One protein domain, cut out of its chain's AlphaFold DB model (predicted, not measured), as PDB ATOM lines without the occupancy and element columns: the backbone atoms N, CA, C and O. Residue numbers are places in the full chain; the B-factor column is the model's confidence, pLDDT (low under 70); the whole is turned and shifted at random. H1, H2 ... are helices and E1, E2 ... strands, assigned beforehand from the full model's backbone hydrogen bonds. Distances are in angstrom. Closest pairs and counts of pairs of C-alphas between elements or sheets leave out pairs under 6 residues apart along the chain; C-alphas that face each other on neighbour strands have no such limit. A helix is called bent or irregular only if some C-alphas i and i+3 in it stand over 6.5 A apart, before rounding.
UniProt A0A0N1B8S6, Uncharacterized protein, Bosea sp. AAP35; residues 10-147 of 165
ATOM      1  N   ALA A  10     -46.375   0.095 -35.635       86.94
ATOM      2  CA  ALA A  10     -47.254  -0.758 -36.431       86.94
ATOM      3  C   ALA A  10     -48.730  -0.501 -36.096       86.94
ATOM      4  O   ALA A  10     -49.520  -0.225 -36.999       86.94
ATOM      5  N   GLU A  11     -49.087  -0.496 -34.809       87.06
ATOM      6  CA  GLU A  11     -50.451  -0.221 -34.352       87.06
ATOM      7  C   GLU A  11     -50.874   1.212 -34.696       87.06
ATOM      8  O   GLU A  11     -51.975   1.436 -35.203       87.06
ATOM      9  N   THR A  12     -49.979   2.187 -34.496       87.69
ATOM     10  CA  THR A  12     -50.237   3.596 -34.831       87.69
ATOM     11  C   THR A  12     -50.518   3.766 -36.324       87.69
ATOM     12  O   THR A  12     -51.481   4.436 -36.700       87.69
ATOM     13  N   ARG A  13     -49.721   3.130 -37.194       88.88
ATOM     14  CA  ARG A  13     -49.941   3.171 -38.646       88.88
ATOM     15  C   ARG A  13     -51.210   2.436 -39.057       88.88
ATOM     16  O   ARG A  13     -51.922   2.941 -39.919       88.88
ATOM     17  N   ALA A  14     -51.523   1.296 -38.442       88.75
ATOM     18  CA  ALA A  14     -52.768   0.577 -38.705       88.75
ATOM     19  C   ALA A  14     -53.994   1.451 -38.393       88.75
ATOM     20  O   ALA A  14     -54.913   1.535 -39.205       88.75
ATOM     21  N   LEU A  15     -53.972   2.174 -37.267       89.00
ATOM     22  CA  LEU A  15     -55.032   3.114 -36.906       89.00
ATOM     23  C   LEU A  15     -55.109   4.298 -37.879       89.00
ATOM     24  O   LEU A  15     -56.187   4.607 -38.380       89.00
ATOM     25  N   GLN A  16     -53.980   4.944 -38.171       90.25
ATOM     26  CA  GLN A  16     -53.913   6.087 -39.090       90.25
ATOM     27  C   GLN A  16     -54.371   5.735 -40.513       90.25
ATOM     28  O   GLN A  16     -55.016   6.542 -41.177       90.25
ATOM     29  N   ASN A  17     -54.069   4.524 -40.978       90.75
ATOM     30  CA  ASN A  17     -54.474   4.048 -42.299       90.75
ATOM     31  C   ASN A  17     -55.884   3.434 -42.304       90.75
ATOM     32  O   ASN A  17     -56.352   3.000 -43.356       90.75
ATOM     33  N   SER A  18     -56.561   3.369 -41.154       93.31
ATOM     34  CA  SER A  18     -57.909   2.815 -41.082       93.31
ATOM     35  C   SER A  18     -58.912   3.705 -41.817       93.31
ATOM     36  O   SER A  18     -58.842   4.936 -41.773       93.31
ATOM     37  N   LYS A  19     -59.900   3.063 -42.448       94.19
ATOM     38  CA  LYS A  19     -61.012   3.750 -43.116       94.19
ATOM     39  C   LYS A  19     -61.726   4.721 -42.167       94.19
ATOM     40  O   LYS A  19     -61.909   5.879 -42.513       94.19
ATOM     41  N   ALA A  20     -62.006   4.283 -40.939       92.94
ATOM     42  CA  ALA A  20     -62.657   5.113 -39.927       92.94
ATOM     43  C   ALA A  20     -61.856   6.385 -39.586       92.94
ATOM     44  O   ALA A  20     -62.434   7.462 -39.438       92.94
ATOM     45  N   ALA A  21     -60.523   6.296 -39.484       91.38
ATOM     46  CA  ALA A  21     -59.687   7.469 -39.235       91.38
ATOM     47  C   ALA A  21     -59.723   8.453 -40.411       91.38
ATOM     48  O   ALA A  21     -59.800   9.667 -40.189       91.38
ATOM     49  N   ARG A  22     -59.683   7.942 -41.648       94.44
ATOM     50  CA  ARG A  22     -59.774   8.753 -42.867       94.44
ATOM     51  C   ARG A  22     -61.123   9.463 -42.964       94.44
ATOM     52  O   ARG A  22     -61.134  10.689 -43.032       94.44
ATOM     53  N   GLU A  23     -62.226   8.724 -42.850       94.25
ATOM     54  CA  GLU A  23     -63.594   9.261 -42.883       94.25
ATOM     55  C   GLU A  23     -63.794  10.340 -41.808       94.25
ATOM     56  O   GLU A  23     -64.300  11.428 -42.088       94.25
ATOM     57  N   SER A  24     -63.330  10.085 -40.580       94.06
ATOM     58  CA  SER A  24     -63.436  11.050 -39.483       94.06
ATOM     59  C   SER A  24     -62.646  12.335 -39.754       94.06
ATOM     60  O   SER A  24     -63.176  13.432 -39.575       94.06
ATOM     61  N   ASN A  25     -61.397  12.234 -40.223       94.94
ATOM     62  CA  ASN A  25     -60.591  13.416 -40.546       94.94
ATOM     63  C   ASN A  25     -61.163  14.187 -41.735       94.94
ATOM     64  O   ASN A  25     -61.163  15.416 -41.714       94.94
ATOM     65  N   TYR A  26     -61.688  13.489 -42.741       95.50
ATOM     66  CA  TYR A  26     -62.344  14.127 -43.875       95.50
ATOM     67  C   TYR A  26     -63.609  14.882 -43.440       95.50
ATOM     68  O   TYR A  26     -63.779  16.050 -43.788       95.50
ATOM     69  N   ALA A  27     -64.441  14.281 -42.583       95.19
ATOM     70  CA  ALA A  27     -65.610  14.942 -42.004       95.19
ATOM     71  C   ALA A  27     -65.237  16.206 -41.206       95.19
ATOM     72  O   ALA A  27     -65.905  17.238 -41.314       95.19
ATOM     73  N   TRP A  28     -64.141  16.167 -40.443       93.75
ATOM     74  CA  TRP A  28     -63.622  17.353 -39.758       93.75
ATOM     75  C   TRP A  28     -63.135  18.430 -40.727       93.75
ATOM     76  O   TRP A  28     -63.474  19.599 -40.547       93.75
ATOM     77  N   MET A  29     -62.415  18.058 -41.787       95.12
ATOM     78  CA  MET A  29     -62.002  18.999 -42.830       95.12
ATOM     79  C   MET A  29     -63.197  19.650 -43.531       95.12
ATOM     80  O   MET A  29     -63.164  20.855 -43.771       95.12
ATOM     81  N   LEU A  30     -64.268  18.898 -43.808       94.19
ATOM     82  CA  LEU A  30     -65.518  19.444 -44.346       94.19
ATOM     83  C   LEU A  30     -66.126  20.485 -43.401       94.19
ATOM     84  O   LEU A  30     -66.544  21.554 -43.843       94.19
ATOM     85  N   LYS A  31     -66.128  20.202 -42.094       93.69
ATOM     86  CA  LYS A  31     -66.645  21.116 -41.069       93.69
ATOM     87  C   LYS A  31     -65.797  22.381 -40.916       93.69
ATOM     88  O   LYS A  31     -66.353  23.463 -40.753       93.69
ATOM     89  N   TRP A  32     -64.470  22.263 -40.942       92.94
ATOM     90  CA  TRP A  32     -63.568  23.416 -40.849       92.94
ATOM     91  C   TRP A  32     -63.518  24.224 -42.147       92.94
ATOM     92  O   TRP A  32     -63.368  25.444 -42.106       92.94
ATOM     93  N   GLY A  33     -63.655  23.558 -43.291       94.12
ATOM     94  CA  GLY A  33     -63.517  24.139 -44.618       94.12
ATOM     95  C   GLY A  33     -62.061  24.404 -45.016       94.12
ATOM     96  O   GLY A  33     -61.189  24.646 -44.181       94.12
ATOM     97  N   ALA A  34     -61.808  24.415 -46.329       91.81
ATOM     98  CA  ALA A  34     -60.466  24.573 -46.904       91.81
ATOM     99  C   ALA A  34     -59.739  25.839 -46.426       91.81
ATOM    100  O   ALA A  34     -58.526  25.827 -46.237       91.81
ATOM    101  N   TYR A  35     -60.488  26.908 -46.147       88.88
ATOM    102  CA  TYR A  35     -59.937  28.188 -45.716       88.88
ATOM    103  C   TYR A  35     -59.118  28.112 -44.415       88.88
ATOM    104  O   TYR A  35     -58.187  28.898 -44.213       88.88
ATOM    105  N   ASN A  36     -59.467  27.172 -43.536       94.19
ATOM    106  CA  ASN A  36     -58.801  26.977 -42.252       94.19
ATOM    107  C   ASN A  36     -57.636  25.984 -42.326       94.19
ATOM    108  O   ASN A  36     -56.954  25.789 -41.323       94.19
ATOM    109  N   LEU A  37     -57.395  25.374 -43.489       96.50
ATOM    110  CA  LEU A  37     -56.301  24.438 -43.708       96.50
ATOM    111  C   LEU A  37     -55.100  25.170 -44.301       96.50
ATOM    112  O   LEU A  37     -55.199  25.810 -45.354       96.50
ATOM    113  N   LEU A  38     -53.960  25.057 -43.625       97.44
ATOM    114  CA  LEU A  38     -52.737  25.764 -43.978       97.44
ATOM    115  C   LEU A  38     -51.568  24.812 -44.205       97.44
ATOM    116  O   LEU A  38     -51.391  23.818 -43.502       97.44
ATOM    117  N   LYS A  39     -50.714  25.183 -45.153       97.31
ATOM    118  CA  LYS A  39     -49.397  24.604 -45.376       97.31
ATOM    119  C   LYS A  39     -48.330  25.612 -44.961       97.31
ATOM    120  O   LYS A  39     -48.299  26.726 -45.478       97.31
ATOM    121  N   VAL A  40     -47.413  25.180 -44.100       97.00
ATOM    122  CA  VAL A  40     -46.203  25.932 -43.742       97.00
ATOM    123  C   VAL A  40     -45.020  25.376 -44.530       97.00
ATOM    124  O   VAL A  40     -44.827  24.157 -44.601       97.00
ATOM    125  N   LYS A  41     -44.229  26.255 -45.148       96.38
ATOM    126  CA  LYS A  41     -42.987  25.902 -45.848       96.38
ATOM    127  C   LYS A  41     -41.881  26.875 -45.467       96.38
ATOM    128  O   LYS A  41     -42.152  28.037 -45.182       96.38
ATOM    129  N   ALA A  42     -40.636  26.411 -45.537       96.69
ATOM    130  CA  ALA A  42     -39.504  27.325 -45.644       96.69
ATOM    131  C   ALA A  42     -39.704  28.222 -46.872       96.69
ATOM    132  O   ALA A  42     -40.304  27.780 -47.860       96.69
ATOM    133  N   ARG A  43     -39.213  29.463 -46.802       94.25
ATOM    134  CA  ARG A  43     -39.312  30.404 -47.924       94.25
ATOM    135  C   ARG A  43     -38.764  29.782 -49.200       94.25
ATOM    136  O   ARG A  43     -37.655  29.250 -49.214       94.25
ATOM    137  N   ALA A  44     -39.554  29.861 -50.256       91.56
ATOM    138  CA  ALA A  44     -39.202  29.314 -51.554       91.56
ATOM    139  C   ALA A  44     -39.910  30.095 -52.665       91.56
ATOM    140  O   ALA A  44     -40.632  31.065 -52.420       91.56
ATOM    141  N   GLU A  45     -39.713  29.652 -53.902       90.44
ATOM    142  CA  GLU A  45     -40.520  30.121 -55.019       90.44
ATOM    143  C   GLU A  45     -42.009  29.819 -54.784       90.44
ATOM    144  O   GLU A  45     -42.387  28.794 -54.196       90.44
ATOM    145  N   VAL A  46     -42.860  30.742 -55.234       92.50
ATOM    146  CA  VAL A  46     -44.312  30.592 -55.147       92.50
ATOM    147  C   VAL A  46     -44.751  29.413 -55.995       92.50
ATOM    148  O   VAL A  46     -44.431  29.336 -57.174       92.50
ATOM    149  N   THR A  47     -45.554  28.530 -55.409       93.50
ATOM    150  CA  THR A  47     -46.201  27.441 -56.143       93.50
ATOM    151  C   THR A  47     -47.720  27.560 -56.035       93.50
ATOM    152  O   THR A  47     -48.226  27.787 -54.933       93.50
ATOM    153  N   PRO A  48     -48.468  27.374 -57.138       93.19
ATOM    154  CA  PRO A  48     -49.929  27.356 -57.099       93.19
ATOM    155  C   PRO A  48     -50.486  26.087 -56.439       93.19
ATOM    156  O   PRO A  48     -51.668  26.034 -56.115       93.19
ATOM    157  N   LYS A  49     -49.649  25.058 -56.245       96.81
ATOM    158  CA  LYS A  49     -50.036  23.772 -55.658       96.81
ATOM    159  C   LYS A  49     -49.121  23.374 -54.511       96.81
ATOM    160  O   LYS A  49     -47.902  23.545 -54.589       96.81
ATOM    161  N   VAL A  50     -49.698  22.801 -53.460       96.75
ATOM    162  CA  VAL A  50     -48.967  22.327 -52.277       96.75
ATOM    163  C   VAL A  50     -49.263  20.862 -51.977       96.75
ATOM    164  O   VAL A  50     -50.361  20.374 -52.221       96.75
ATOM    165  N   SER A  51     -48.269  20.167 -51.426       96.50
ATOM    166  CA  SER A  51     -48.356  18.781 -50.958       96.50
ATOM    167  C   SER A  51     -47.672  18.609 -49.592       96.50
ATOM    168  O   SER A  51     -47.102  19.557 -49.025       96.50
ATOM    169  N   GLY A  52     -47.726  17.395 -49.043       94.94
ATOM    170  CA  GLY A  52     -47.181  17.052 -47.732       94.94
ATOM    171  C   GLY A  52     -48.036  17.585 -46.581       94.94
ATOM    172  O   GLY A  52     -49.217  17.868 -46.747       94.94
ATOM    173  N   TYR A  53     -47.429  17.744 -45.407       95.31
ATOM    174  CA  TYR A  53     -48.159  18.072 -44.178       95.31
ATOM    175  C   TYR A  53     -48.870  19.421 -44.199       95.31
ATOM    176  O   TYR A  53     -48.247  20.422 -44.557       95.31
ATOM    177  N   ILE A  54     -50.132  19.433 -43.780       96.19
ATOM    178  CA  ILE A  54     -50.947  20.625 -43.521       96.19
ATOM    179  C   ILE A  54     -51.456  20.609 -42.083       96.19
ATOM    180  O   ILE A  54     -51.487  19.560 -41.444       96.19
ATOM    181  N   THR A  55     -51.880  21.767 -41.594       96.38
ATOM    182  CA  THR A  55     -52.403  21.965 -40.239       96.38
ATOM    183  C   THR A  55     -53.590  22.931 -40.240       96.38
ATOM    184  O   THR A  55     -54.006  23.411 -41.297       96.38
ATOM    185  N   LEU A  56     -54.140  23.224 -39.060       95.12
ATOM    186  CA  LEU A  56     -55.185  24.229 -38.888       95.12
ATOM    187  C   LEU A  56     -54.598  25.609 -38.629       95.12
ATOM    188  O   LEU A  56     -53.625  25.767 -37.898       95.12
ATOM    189  N   LEU A  57     -55.280  26.622 -39.155       95.25
ATOM    190  CA  LEU A  57     -54.984  28.031 -38.923       95.25
ATOM    191  C   LEU A  57     -54.843  28.366 -37.434       95.25
ATOM    192  O   LEU A  57     -53.887  29.029 -37.041       95.25
ATOM    193  N   THR A  58     -55.747  27.858 -36.597       93.88
ATOM    194  CA  THR A  58     -55.740  28.114 -35.150       93.88
ATOM    195  C   THR A  58     -54.526  27.533 -34.430       93.88
ATOM    196  O   THR A  58     -54.192  28.012 -33.352       93.88
ATOM    197  N   HIS A  59     -53.840  26.538 -35.004       94.56
ATOM    198  CA  HIS A  59     -52.643  25.950 -34.398       94.56
ATOM    199  C   HIS A  59     -51.381  26.786 -34.594       94.56
ATOM    200  O   HIS A  59     -50.409  26.541 -33.893       94.56
ATOM    201  N   ILE A  60     -51.376  27.732 -35.538       95.81
ATOM    202  CA  ILE A  60     -50.183  28.524 -35.875       95.81
ATOM    203  C   ILE A  60     -50.424  30.039 -35.876       95.81
ATOM    204  O   ILE A  60     -49.514  30.806 -36.177       95.81
ATOM    205  N   SER A  61     -51.642  30.487 -35.564       95.69
ATOM    206  CA  SER A  61     -51.964  31.914 -35.451       95.69
ATOM    207  C   SER A  61     -51.156  32.564 -34.326       95.69
ATOM    208  O   SER A  61     -51.063  32.009 -33.233       95.69
ATOM    209  N   GLY A  62     -50.577  33.734 -34.593       96.25
ATOM    210  CA  GLY A  62     -49.720  34.479 -33.666       96.25
ATOM    211  C   GLY A  62     -48.323  33.879 -33.461       96.25
ATOM    212  O   GLY A  62     -47.527  34.434 -32.709       96.25
ATOM    213  N   MET A  63     -47.995  32.757 -34.111       97.88
ATOM    214  CA  MET A  63     -46.697  32.096 -33.955       97.88
ATOM    215  C   MET A  63     -45.645  32.681 -34.894       97.88
ATOM    216  O   MET A  63     -45.927  32.949 -36.063       97.88
ATOM    217  N   THR A  64     -44.408  32.799 -34.409       98.06
ATOM    218  CA  THR A  64     -43.238  33.028 -35.271       98.06
ATOM    219  C   THR A  64     -42.850  31.734 -36.000       98.06
ATOM    220  O   THR A  64     -43.219  30.645 -35.551       98.06
ATOM    221  N   PRO A  65     -42.050  31.777 -37.081       98.12
ATOM    222  CA  PRO A  65     -41.560  30.562 -37.735       98.12
ATOM    223  C   PRO A  65     -40.854  29.585 -36.785       98.12
ATOM    224  O   PRO A  65     -41.037  28.375 -36.900       98.12
ATOM    225  N   ARG A  66     -40.104  30.089 -35.795       96.62
ATOM    226  CA  ARG A  66     -39.479  29.250 -34.760       96.62
ATOM    227  C   ARG A  66     -40.520  28.518 -33.910       96.62
ATOM    228  O   ARG A  66     -40.348  27.334 -33.617       96.62
ATOM    229  N   ASP A  67     -41.589  29.205 -33.525       96.50
ATOM    230  CA  ASP A  67     -42.674  28.610 -32.741       96.50
ATOM    231  C   ASP A  67     -43.470  27.600 -33.576       96.50
ATOM    232  O   ASP A  67     -43.831  26.538 -33.078       96.50
ATOM    233  N   MET A  68     -43.644  27.849 -34.878       96.88
ATOM    234  CA  MET A  68     -44.257  26.879 -35.791       96.88
ATOM    235  C   MET A  68     -43.440  25.589 -35.904       96.88
ATOM    236  O   MET A  68     -44.021  24.506 -35.932       96.88
ATOM    237  N   GLU A  69     -42.102  25.661 -35.935       94.62
ATOM    238  CA  GLU A  69     -41.275  24.447 -35.897       94.62
ATOM    239  C   GLU A  69     -41.528  23.629 -34.629       94.62
ATOM    240  O   GLU A  69     -41.533  22.400 -34.674       94.62
ATOM    241  N   LEU A  70     -41.685  24.301 -33.482       92.25
ATOM    242  CA  LEU A  70     -42.005  23.658 -32.206       92.25
ATOM    243  C   LEU A  70     -43.396  23.027 -32.262       92.25
ATOM    244  O   LEU A  70     -43.527  21.835 -32.007       92.25
ATOM    245  N   ALA A  71     -44.418  23.790 -32.642       92.19
ATOM    246  CA  ALA A  71     -45.802  23.331 -32.652       92.19
ATOM    247  C   ALA A  71     -46.020  22.143 -33.606       92.19
ATOM    248  O   ALA A  71     -46.646  21.139 -33.245       92.19
ATOM    249  N   LEU A  72     -45.449  22.228 -34.809       92.25
ATOM    250  CA  LEU A  72     -45.633  21.245 -35.878       92.25
ATOM    251  C   LEU A  72     -44.636  20.079 -35.819       92.25
ATOM    252  O   LEU A  72     -44.764  19.136 -36.600       92.25
ATOM    253  N   GLY A  73     -43.662  20.121 -34.904       91.06
ATOM    254  CA  GLY A  73     -42.636  19.085 -34.762       91.06
ATOM    255  C   GLY A  73     -41.624  19.049 -35.911       91.06
ATOM    256  O   GLY A  73     -41.061  17.995 -36.196       91.06
ATOM    257  N   LEU A  74     -41.402  20.173 -36.604       91.19
ATOM    258  CA  LEU A  74     -40.438  20.268 -37.709       91.19
ATOM    259  C   LEU A  74     -38.991  20.167 -37.202       91.19
ATOM    260  O   LEU A  74     -38.715  20.295 -36.004       91.19
ATOM    261  N   ARG A  75     -38.046  19.972 -38.128       91.31
ATOM    262  CA  ARG A  75     -36.617  20.014 -37.795       91.31
ATOM    263  C   ARG A  75     -36.238  21.405 -37.306       91.31
ATOM    264  O   ARG A  75     -36.708  22.409 -37.841       91.31
ATOM    265  N   THR A  76     -35.349  21.451 -36.321       91.44
ATOM    266  CA  THR A  76     -34.844  22.724 -35.796       91.44
ATOM    267  C   THR A  76     -34.091  23.476 -36.892       91.44
ATOM    268  O   THR A  76     -33.193  22.917 -37.520       91.44
ATOM    269  N   GLY A  77     -34.454  24.740 -37.110       94.75
ATOM    270  CA  GLY A  77     -33.833  25.610 -38.108       94.75
ATOM    271  C   GLY A  77     -34.353  25.424 -39.537       94.75
ATOM    272  O   GLY A  77     -33.897  26.121 -40.443       94.75
ATOM    273  N   GLN A  78     -35.325  24.536 -39.760       95.12
ATOM    274  CA  GLN A  78     -35.982  24.357 -41.057       95.12
ATOM    275  C   GLN A  78     -36.651  25.643 -41.581       95.12
ATOM    276  O   GLN A  78     -36.742  25.839 -42.790       95.12
ATOM    277  N   LEU A  79     -37.111  26.509 -40.685       97.12
ATOM    278  CA  LEU A  79     -37.750  27.799 -40.926       97.12
ATOM    279  C   LEU A  79     -36.882  28.970 -40.425       97.12
ATOM    280  O   LEU A  79     -37.384  30.082 -40.264       97.12
ATOM    281  N   ALA A  80     -35.578  28.758 -40.199       96.38
ATOM    282  CA  ALA A  80     -34.667  29.800 -39.706       96.38
ATOM    283  C   ALA A  80     -34.606  31.033 -40.625       96.38
ATOM    284  O   ALA A  80     -34.425  32.149 -40.150       96.38
ATOM    285  N   GLY A  81     -34.788  30.843 -41.937       96.38
ATOM    286  CA  GLY A  81     -34.854  31.925 -42.926       96.38
ATOM    287  C   GLY A  81     -36.226  32.606 -43.042       96.38
ATOM    288  O   GLY A  81     -36.401  33.469 -43.903       96.38
ATOM    289  N   GLY A  82     -37.199  32.212 -42.216       97.50
ATOM    290  CA  GLY A  82     -38.603  32.600 -42.321       97.50
ATOM    291  C   GLY A  82     -39.478  31.512 -42.952       97.50
ATOM    292  O   GLY A  82     -39.012  30.417 -43.282       97.50
ATOM    293  N   ALA A  83     -40.760  31.826 -43.146       98.12
ATOM    294  CA  ALA A  83     -41.748  30.873 -43.648       98.12
ATOM    295  C   ALA A  83     -42.695  31.486 -44.684       98.12
ATOM    296  O   ALA A  83     -43.050  32.658 -44.599       98.12
ATOM    297  N   ASP A  84     -43.146  30.667 -45.629       98.00
ATOM    298  CA  ASP A  84     -44.298  30.960 -46.474       98.00
ATOM    299  C   ASP A  84     -45.509  30.165 -45.976       98.00
ATOM    300  O   ASP A  84     -45.427  28.948 -45.759       98.00
ATOM    301  N   ILE A  85     -46.642  30.854 -45.836       97.69
ATOM    302  CA  ILE A  85     -47.908  30.264 -45.401       97.69
ATOM    303  C   ILE A  85     -48.857  30.210 -46.588       97.69
ATOM    304  O   ILE A  85     -49.206  31.233 -47.183       97.69
ATOM    305  N   TYR A  86     -49.289  29.003 -46.920       97.69
ATOM    306  CA  TYR A  86     -50.235  28.738 -47.991       97.69
ATOM    307  C   TYR A  86     -51.560  28.292 -47.401       97.69
ATOM    308  O   TYR A  86     -51.596  27.463 -46.497       97.69
ATOM    309  N   ARG A  87     -52.650  28.815 -47.945       96.75
ATOM    310  CA  ARG A  87     -54.010  28.396 -47.632       96.75
ATOM    311  C   ARG A  87     -54.550  27.548 -48.765       96.75
ATOM    312  O   ARG A  87     -54.369  27.903 -49.927       96.75
ATOM    313  N   LEU A  88     -55.226  26.460 -48.425       96.56
ATOM    314  CA  LEU A  88     -55.856  25.598 -49.417       96.56
ATOM    315  C   LEU A  88     -57.058  26.305 -50.051       96.56
ATOM    316  O   LEU A  88     -57.888  26.894 -49.356       96.56
ATOM    317  N   ASN A  89     -57.164  26.209 -51.374       95.25
ATOM    318  CA  ASN A  89     -58.299  26.757 -52.119       95.25
ATOM    319  C   ASN A  89     -59.481  25.787 -52.114       95.25
ATOM    320  O   ASN A  89     -60.631  26.209 -52.062       95.25
ATOM    321  N   ASN A  90     -59.179  24.489 -52.118       95.25
ATOM    322  CA  ASN A  90     -60.143  23.399 -52.094       95.25
ATOM    323  C   ASN A  90     -59.729  22.364 -51.046       95.25
ATOM    324  O   ASN A  90     -58.560  22.281 -50.666       95.25
ATOM    325  N   LEU A  91     -60.685  21.565 -50.577       96.25
ATOM    326  CA  LEU A  91     -60.365  20.402 -49.754       96.25
ATOM    327  C   LEU A  91     -59.698  19.323 -50.621       96.25
ATOM    328  O   LEU A  91     -60.060  19.194 -51.795       96.25
ATOM    329  N   PRO A  92     -58.747  18.540 -50.077       96.19
ATOM    330  CA  PRO A  92     -58.332  17.315 -50.749       96.19
ATOM    331  C   PRO A  92     -59.532  16.373 -50.886       96.19
ATOM    332  O   PRO A  92     -60.465  16.425 -50.082       96.19
ATOM    333  N   SER A  93     -59.502  15.482 -51.876       95.25
ATOM    334  CA  SER A  93     -60.415  14.338 -51.886       95.25
ATOM    335  C   SER A  93     -60.138  13.429 -50.686       95.25
ATOM    336  O   SER A  93     -59.063  13.492 -50.086       95.25
ATOM    337  N   GLU A  94     -61.082  12.549 -50.357       93.56
ATOM    338  CA  GLU A  94     -60.923  11.606 -49.246       93.56
ATOM    339  C   GLU A  94     -59.666  10.726 -49.391       93.56
ATOM    340  O   GLU A  94     -58.953  10.496 -48.418       93.56
ATOM    341  N   ASP A  95     -59.322  10.331 -50.619       94.06
ATOM    342  CA  ASP A  95     -58.098   9.575 -50.926       94.06
ATOM    343  C   ASP A  95     -56.861  10.457 -51.185       94.06
ATOM    344  O   ASP A  95     -55.759   9.955 -51.408       94.06
ATOM    345  N   GLY A  96     -57.024  11.781 -51.157       94.94
ATOM    346  CA  GLY A  96     -55.969  12.764 -51.412       94.94
ATOM    347  C   GLY A  96     -55.089  13.081 -50.202       94.94
ATOM    348  O   GLY A  96     -54.257  13.992 -50.280       94.94
ATOM    349  N   PHE A  97     -55.269  12.375 -49.082       96.19
ATOM    350  CA  PHE A  97     -54.471  12.572 -47.878       96.19
ATOM    351  C   PHE A  97     -54.279  11.294 -47.051       96.19
ATOM    352  O   PHE A  97     -55.059  10.342 -47.105       96.19
ATOM    353  N   ASN A  98     -53.244  11.316 -46.214       94.62
ATOM    354  CA  ASN A  98     -53.016  10.345 -45.156       94.62
ATOM    355  C   ASN A  98     -53.218  10.990 -43.788       94.62
ATOM    356  O   ASN A  98     -52.713  12.084 -43.513       94.62
ATOM    357  N   VAL A  99     -53.898  10.276 -42.892       91.75
ATOM    358  CA  VAL A  99     -54.008  10.699 -41.497       91.75
ATOM    359  C   VAL A  99     -52.654  10.525 -40.823       91.75
ATOM    360  O   VAL A  99     -52.004   9.481 -40.916       91.75
ATOM    361  N   ARG A 100     -52.229  11.579 -40.136       87.62
ATOM    362  CA  ARG A 100     -51.029  11.586 -39.297       87.62
ATOM    363  C   ARG A 100     -51.402  11.993 -37.868       87.62
ATOM    364  O   ARG A 100     -50.828  11.479 -36.922       87.62
ATOM    365  N   GLY A 101     -52.514  12.709 -37.692       79.38
ATOM    366  CA  GLY A 101     -53.150  12.919 -36.393       79.38
ATOM    367  C   GLY A 101     -52.542  14.113 -35.667       79.38
ATOM    368  O   GLY A 101     -52.100  15.063 -36.303       79.38
ATOM    369  N   TYR A 102     -52.546  14.091 -34.338       73.12
ATOM    370  CA  TYR A 102     -51.948  15.158 -33.533       73.12
ATOM    371  C   TYR A 102     -50.439  14.949 -33.384       73.12
ATOM    372  O   TYR A 102     -49.978  13.819 -33.211       73.12
ATOM    373  N   THR A 103     -49.659  16.030 -33.443       60.50
ATOM    374  CA  THR A 103     -48.195  15.943 -33.444       60.50
ATOM    375  C   THR A 103     -47.611  15.455 -32.122       60.50
ATOM    376  O   THR A 103     -47.381  16.235 -31.204       60.50
ATOM    377  N   THR A 104     -47.248  14.173 -32.067       66.44
ATOM    378  CA  THR A 104     -46.070  13.707 -31.308       66.44
ATOM    379  C   THR A 104     -44.804  13.679 -32.159       66.44
ATOM    380  O   THR A 104     -43.729  13.641 -31.594       66.44
ATOM    381  N   LEU A 105     -44.937  13.729 -33.487       74.00
ATOM    382  CA  LEU A 105     -43.953  14.067 -34.527       74.00
ATOM    383  C   LEU A 105     -44.742  14.579 -35.745       74.00
ATOM    384  O   LEU A 105     -45.972  14.465 -35.754       74.00
ATOM    385  N   VAL A 106     -44.076  15.109 -36.782       68.75
ATOM    386  CA  VAL A 106     -44.759  15.568 -38.013       68.75
ATOM    387  C   VAL A 106     -45.646  14.468 -38.612       68.75
ATOM    388  O   VAL A 106     -46.766  14.720 -39.044       68.75
ATOM    389  N   ASP A 107     -45.165  13.229 -38.572       74.06
ATOM    390  CA  ASP A 107     -45.843  12.047 -39.098       74.06
ATOM    391  C   ASP A 107     -46.779  11.351 -38.085       74.06
ATOM    392  O   ASP A 107     -47.358  10.302 -38.389       74.06
ATOM    393  N   GLY A 108     -46.916  11.919 -36.885       77.44
ATOM    394  CA  GLY A 108     -47.747  11.406 -35.800       77.44
ATOM    395  C   GLY A 108     -47.241  10.142 -35.111       77.44
ATOM    396  O   GLY A 108     -47.988   9.551 -34.332       77.44
ATOM    397  N   LEU A 109     -46.011   9.695 -35.382       83.62
ATOM    398  CA  LEU A 109     -45.414   8.608 -34.611       83.62
ATOM    399  C   LEU A 109     -44.981   9.089 -33.226       83.62
ATOM    400  O   LEU A 109     -44.725  10.272 -32.987       83.62
ATOM    401  N   ARG A 110     -44.919   8.143 -32.289       83.38
ATOM    402  CA  ARG A 110     -44.462   8.382 -30.922       83.38
ATOM    403  C   ARG A 110     -43.007   7.963 -30.802       83.38
ATOM    404  O   ARG A 110     -42.692   6.787 -30.984       83.38
ATOM    405  N   LEU A 111     -42.143   8.923 -30.493       84.75
ATOM    406  CA  LEU A 111     -40.760   8.646 -30.113       84.75
ATOM    407  C   LEU A 111     -40.714   7.880 -28.789       84.75
ATOM    408  O   LEU A 111     -41.558   8.086 -27.913       84.75
ATOM    409  N   LYS A 112     -39.704   7.019 -28.639       85.50
ATOM    410  CA  LYS A 112     -39.325   6.477 -27.331       85.50
ATOM    411  C   LYS A 112     -39.029   7.630 -26.362       85.50
ATOM    412  O   LYS A 112     -38.507   8.671 -26.757       85.50
ATOM    413  N   SER A 113     -39.398   7.461 -25.093       82.88
ATOM    414  CA  SER A 113     -39.367   8.530 -24.081       82.88
ATOM    415  C   SER A 113     -37.963   9.046 -23.749       82.88
ATOM    416  O   SER A 113     -37.824  10.152 -23.233       82.88
ATOM    417  N   ASP A 114     -36.926   8.268 -24.046       86.75
ATOM    418  CA  ASP A 114     -35.516   8.622 -23.891       86.75
ATOM    419  C   ASP A 114     -34.952   9.414 -25.088       86.75
ATOM    420  O   ASP A 114     -33.819   9.902 -25.035       86.75
ATOM    421  N   ARG A 115     -35.730   9.589 -26.165       84.12
ATOM    422  CA  ARG A 115     -35.314  10.292 -27.384       84.12
ATOM    423  C   ARG A 115     -35.879  11.711 -27.438       84.12
ATOM    424  O   ARG A 115     -37.058  11.951 -27.201       84.12
ATOM    425  N   LYS A 116     -35.025  12.663 -27.829       85.69
ATOM    426  CA  LYS A 116     -35.415  14.067 -28.078       85.69
ATOM    427  C   LYS A 116     -35.788  14.342 -29.539       85.69
ATOM    428  O   LYS A 116     -36.518  15.294 -29.808       85.69
ATOM    429  N   SER A 117     -35.282  13.531 -30.466       86.69
ATOM    430  CA  SER A 117     -35.568  13.599 -31.899       86.69
ATOM    431  C   SER A 117     -35.431  12.221 -32.550       86.69
ATOM    432  O   SER A 117     -34.792  11.335 -31.978       86.69
ATOM    433  N   ASP A 118     -35.999  12.056 -33.743       85.69
ATOM    434  CA  ASP A 118     -35.753  10.896 -34.602       85.69
ATOM    435  C   ASP A 118     -34.388  10.983 -35.314       85.69
ATOM    436  O   ASP A 118     -33.667  11.985 -35.213       85.69
ATOM    437  N   ALA A 119     -34.039   9.935 -36.067       85.44
ATOM    438  CA  ALA A 119     -32.821   9.876 -36.877       85.44
ATOM    439  C   ALA A 119     -32.693  10.986 -37.945       85.44
ATOM    440  O   ALA A 119     -31.595  11.234 -38.442       85.44
ATOM    441  N   PHE A 120     -33.787  11.665 -38.305       84.44
ATOM    442  CA  PHE A 120     -33.811  12.751 -39.290       84.44
ATOM    443  C   PHE A 120     -33.840  14.145 -38.641       84.44
ATOM    444  O   PHE A 120     -33.842  15.155 -39.354       84.44
ATOM    445  N   GLY A 121     -33.831  14.217 -37.306       84.75
ATOM    446  CA  GLY A 121     -33.837  15.454 -36.529       84.75
ATOM    447  C   GLY A 121     -35.225  16.061 -36.300       84.75
ATOM    448  O   GLY A 121     -35.308  17.215 -35.872       84.75
ATOM    449  N   TYR A 122     -36.311  15.334 -36.584       84.94
ATOM    450  CA  TYR A 122     -37.662  15.747 -36.197       84.94
ATOM    451  C   TYR A 122     -37.876  15.495 -34.711       84.94
ATOM    452  O   TYR A 122     -37.435  14.487 -34.164       84.94
ATOM    453  N   ARG A 123     -38.570  16.417 -34.051       84.75
ATOM    454  CA  ARG A 123     -38.825  16.377 -32.608       84.75
ATOM    455  C   ARG A 123     -40.320  16.344 -32.322       84.75
ATOM    456  O   ARG A 123     -41.107  16.705 -33.201       84.75
ATOM    457  N   PRO A 124     -40.722  16.003 -31.090       84.38
ATOM    458  CA  PRO A 124     -42.118  16.091 -30.739       84.38
ATOM    459  C   PRO A 124     -42.701  17.484 -30.905       84.38
ATOM    460  O   PRO A 124     -42.091  18.478 -30.506       84.38
ATOM    461  N   GLY A 125     -43.875  17.528 -31.536       83.12
ATOM    462  CA  GLY A 125     -44.677  18.737 -31.647       83.12
ATOM    463  C   GLY A 125     -45.494  18.999 -30.384       83.12
ATOM    464  O   GLY A 125     -45.409  18.264 -29.400       83.12
ATOM    465  N   GLN A 126     -46.322  20.040 -30.423       85.88
ATOM    466  CA  GLN A 126     -47.200  20.420 -29.308       85.88
ATOM    467  C   GLN A 126     -48.637  19.902 -29.489       85.88
ATOM    468  O   GLN A 126     -49.585  20.507 -28.997       85.88
ATOM    469  N   GLY A 127     -48.818  18.795 -30.216       82.00
ATOM    470  CA  GLY A 127     -50.140  18.229 -30.478       82.00
ATOM    471  C   GLY A 127     -50.983  19.056 -31.450       82.00
ATOM    472  O   GLY A 127     -52.200  19.094 -31.318       82.00
ATOM    473  N   ALA A 128     -50.369  19.716 -32.430       88.94
ATOM    474  CA  ALA A 128     -51.081  20.322 -33.550       88.94
ATOM    475  C   ALA A 128     -51.684  19.228 -34.442       88.94
ATOM    476  O   ALA A 128     -51.031  18.223 -34.729       88.94
ATOM    477  N   TRP A 129     -52.920  19.411 -34.904       92.00
ATOM    478  CA  TRP A 129     -53.504  18.513 -35.896       92.00
ATOM    479  C   TRP A 129     -52.722  18.603 -37.212       92.00
ATOM    480  O   TRP A 129     -52.483  19.707 -37.716       92.00
ATOM    481  N   GLN A 130     -52.338  17.453 -37.768       92.50
ATOM    482  CA  GLN A 130     -51.722  17.346 -39.083       92.50
ATOM    483  C   GLN A 130     -52.256  16.165 -39.899       92.50
ATOM    484  O   GLN A 130     -52.493  15.057 -39.405       92.50
ATOM    485  N   VAL A 131     -52.364  16.395 -41.203       94.25
ATOM    486  CA  VAL A 131     -52.514  15.348 -42.219       94.25
ATOM    487  C   VAL A 131     -51.500  15.577 -43.323       94.25
ATOM    488  O   VAL A 131     -51.063  16.702 -43.555       94.25
ATOM    489  N   GLU A 132     -51.126  14.512 -44.013       95.69
ATOM    490  CA  GLU A 132     -50.215  14.573 -45.147       95.69
ATOM    491  C   GLU A 132     -51.015  14.560 -46.449       95.69
ATOM    492  O   GLU A 132     -51.672  13.570 -46.753       95.69
ATOM    493  N   LEU A 133     -50.941  15.632 -47.235       96.50
ATOM    494  CA  LEU A 133     -51.469  15.648 -48.597       96.50
ATOM    495  C   LEU A 133     -50.611  14.751 -49.494       96.50
ATOM    496  O   LEU A 133     -49.437  15.054 -49.733       96.50
ATOM    497  N   THR A 134     -51.207  13.674 -50.001       95.81
ATOM    498  CA  THR A 134     -50.573  12.735 -50.943       95.81
ATOM    499  C   THR A 134     -50.712  13.207 -52.385       95.81
ATOM    500  O   THR A 134     -49.831  12.957 -53.205       95.81
ATOM    501  N   THR A 135     -51.773  13.960 -52.668       95.25
ATOM    502  CA  THR A 135     -52.011  14.623 -53.949       95.25
ATOM    503  C   THR A 135     -51.859  16.126 -53.770       95.25
ATOM    504  O   THR A 135     -52.342  16.695 -52.792       95.25
ATOM    505  N   ALA A 136     -51.174  16.788 -54.704       96.69
ATOM    506  CA  ALA A 136     -51.004  18.234 -54.640       96.69
ATOM    507  C   ALA A 136     -52.344  18.957 -54.863       96.69
ATOM    508  O   ALA A 136     -53.053  18.669 -55.828       96.69
ATOM    509  N   VAL A 137     -52.660  19.916 -53.994       96.50
ATOM    510  CA  VAL A 137     -53.914  20.686 -54.012       96.50
ATOM    511  C   VAL A 137     -53.617  22.147 -54.315       96.50
ATOM    512  O   VAL A 137     -52.578  22.669 -53.900       96.50
ATOM    513  N   ASP A 138     -54.529  22.809 -55.025       97.25
ATOM    514  CA  ASP A 138     -54.435  24.243 -55.287       97.25
ATOM    515  C   ASP A 138     -54.444  25.037 -53.980       97.25
ATOM    516  O   ASP A 138     -55.273  24.823 -53.088       97.25
ATOM    517  N   ALA A 139     -53.517  25.979 -53.878       97.12
ATOM    518  CA  ALA A 139     -53.362  26.816 -52.708       97.12
ATOM    519  C   ALA A 139     -52.850  28.202 -53.081       97.12
ATOM    520  O   ALA A 139     -52.122  28.397 -54.052       97.12
ATOM    521  N   THR A 140     -53.198  29.171 -52.248       95.88
ATOM    522  CA  THR A 140     -52.749  30.550 -52.379       95.88
ATOM    523  C   THR A 140     -51.798  30.874 -51.240       95.88
ATOM    524  O   THR A 140     -52.104  30.616 -50.075       95.88
ATOM    525  N   ARG A 141     -50.638  31.461 -51.555       96.38
ATOM    526  CA  ARG A 141     -49.760  32.027 -50.526       96.38
ATOM    527  C   ARG A 141     -50.441  33.246 -49.914       96.38
ATOM    528  O   ARG A 141     -50.759  34.192 -50.627       96.38
ATOM    529  N   ILE A 142     -50.657  33.211 -48.606       95.44
ATOM    530  CA  ILE A 142     -51.359  34.266 -47.864       95.44
ATOM    531  C   ILE A 142     -50.420  35.107 -47.001       95.44
ATOM    532  O   ILE A 142     -50.789  36.211 -46.621       95.44
ATOM    533  N   ALA A 143     -49.221  34.600 -46.700       96.25
ATOM    534  CA  ALA A 143     -48.206  35.335 -45.960       96.25
ATOM    535  C   ALA A 143     -46.795  34.856 -46.326       96.25
ATOM    536  O   ALA A 143     -46.586  33.676 -46.628       96.25
ATOM    537  N   THR A 144     -45.839  35.778 -46.233       97.25
ATOM    538  CA  THR A 144     -44.398  35.511 -46.223       97.25
ATOM    539  C   THR A 144     -43.835  36.182 -44.977       97.25
ATOM    540  O   THR A 144     -43.905  37.398 -44.846       97.25
ATOM    541  N   LEU A 145     -43.314  35.380 -44.056       97.69
ATOM    542  CA  LEU A 145     -42.898  35.793 -42.719       97.69
ATOM    543  C   LEU A 145     -41.379  35.865 -42.638       97.69
ATOM    544  O   LEU A 145     -40.685  34.975 -43.144       97.69
ATOM    545  N   GLY A 146     -40.848  36.920 -42.029       97.50
ATOM    546  CA  GLY A 146     -39.498  36.983 -41.467       97.50
ATOM    547  C   GLY A 146     -39.289  35.981 -40.335       97.50
ATOM    548  O   GLY A 146     -40.264  35.487 -39.776       97.50
ATOM    549  N   PRO A 147     -38.031  35.683 -39.960       96.81
ATOM    550  CA  PRO A 147     -37.723  34.756 -38.864       96.81
ATOM    551  C   PRO A 147     -38.387  35.106 -37.521       96.81
ATOM    552  O   PRO A 147     -38.549  34.231 -36.672       96.81
TER     553      PRO A 147
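Overview. This is residues 10 to 147 of the 165 residues of an uncharacterized protein of Bosea sp. AAP35 (UniProt A0A0N1B8S6). A small, strongly twisted sheet closes on itself: strands E1, E2, E5 and E3 form a ring of pairings, with the sharply bent E5 pairing with E2 by its first part and with E3 by its last, while E4 is added at an edge beside the first part of E5. H2 crosses one face of this sheet and H3 is over the opposite face, H1 only grazes the sheet near E4, and residues 103 to 128 make a wide loop between E4 and E5. The printed part has 138 residues with three named helices and five named strands, in the order H1 H2 E1 E2 H3 E3 E4 E5. The branched sheet's neighbour pairs are antiparallel, and the class is mixed, helices and strands. The whole is compact, with a radius of gyration of the C-alphas of 14.4 A and spans of 39 by 39 by 22 A.

Arrangement. Begin with H1, residues 10 to 16, which only grazes the sheet with residues 12 to 16; its closest C-alphas to E4, residues 97 to 102, are Gln 16 and Val 99, 5.2 A apart. Next comes H2, residues 19 to 32, close to H1 but not clearly touching it, the closest C-alphas being those of Leu 15 and Ala 21, 6.8 A apart. H2 is on the sheet at a height of 9.3 A and runs across the strands, at 82 degrees to E4 on the local plane. Look then at E1, residues 37 to 42, and E2, residues 49 to 56, a hairpin with N 38 and O 55 2.9 A apart, within hydrogen-bond range. H3, residues 65 to 72, is on the opposite face from H2. E3, residues 83 to 88, lies on the other side of E1 from E2, with N 39 and O 86 at 2.8 A. E5, residues 129 to 145, bends by 127 degrees at residue 135; find N 52 and O 133 at 3.0 A toward E2, and N 85 and O 143 at 2.9 A toward E3. E4 and E5 form a hairpin, with N 98 and O 132 at 2.8 A. In H1, H2 and H3 every O i to N i+4 pair is within hydrogen-bond range.

Along the chain. Find C-alpha 10 at (-47.254, -0.758, -36.431), where H1 begins its 9.9 A. From C-alpha 19, H2 runs 20.0 A to C-alpha 32. E1 is 17.2 A long, and E2 is 17.5 A long with a bend of 93 degrees at residue 52. H3 covers 10.3 A, E3 16.1 A and E4 14.8 A. E5 measures 21.4 A and ends at C-alpha 145, (-42.898, 35.793, -42.719).

Size, cuts and confidence. The two C-alphas farthest apart are those of Pro 48 and Asp 114, at 40.8 A. The printed part has no cut, and its one long link is that from E4 to E5. Look for pLDDT under 70 at residues 103 to 104 and 106; the mean of the printed part is 91.8.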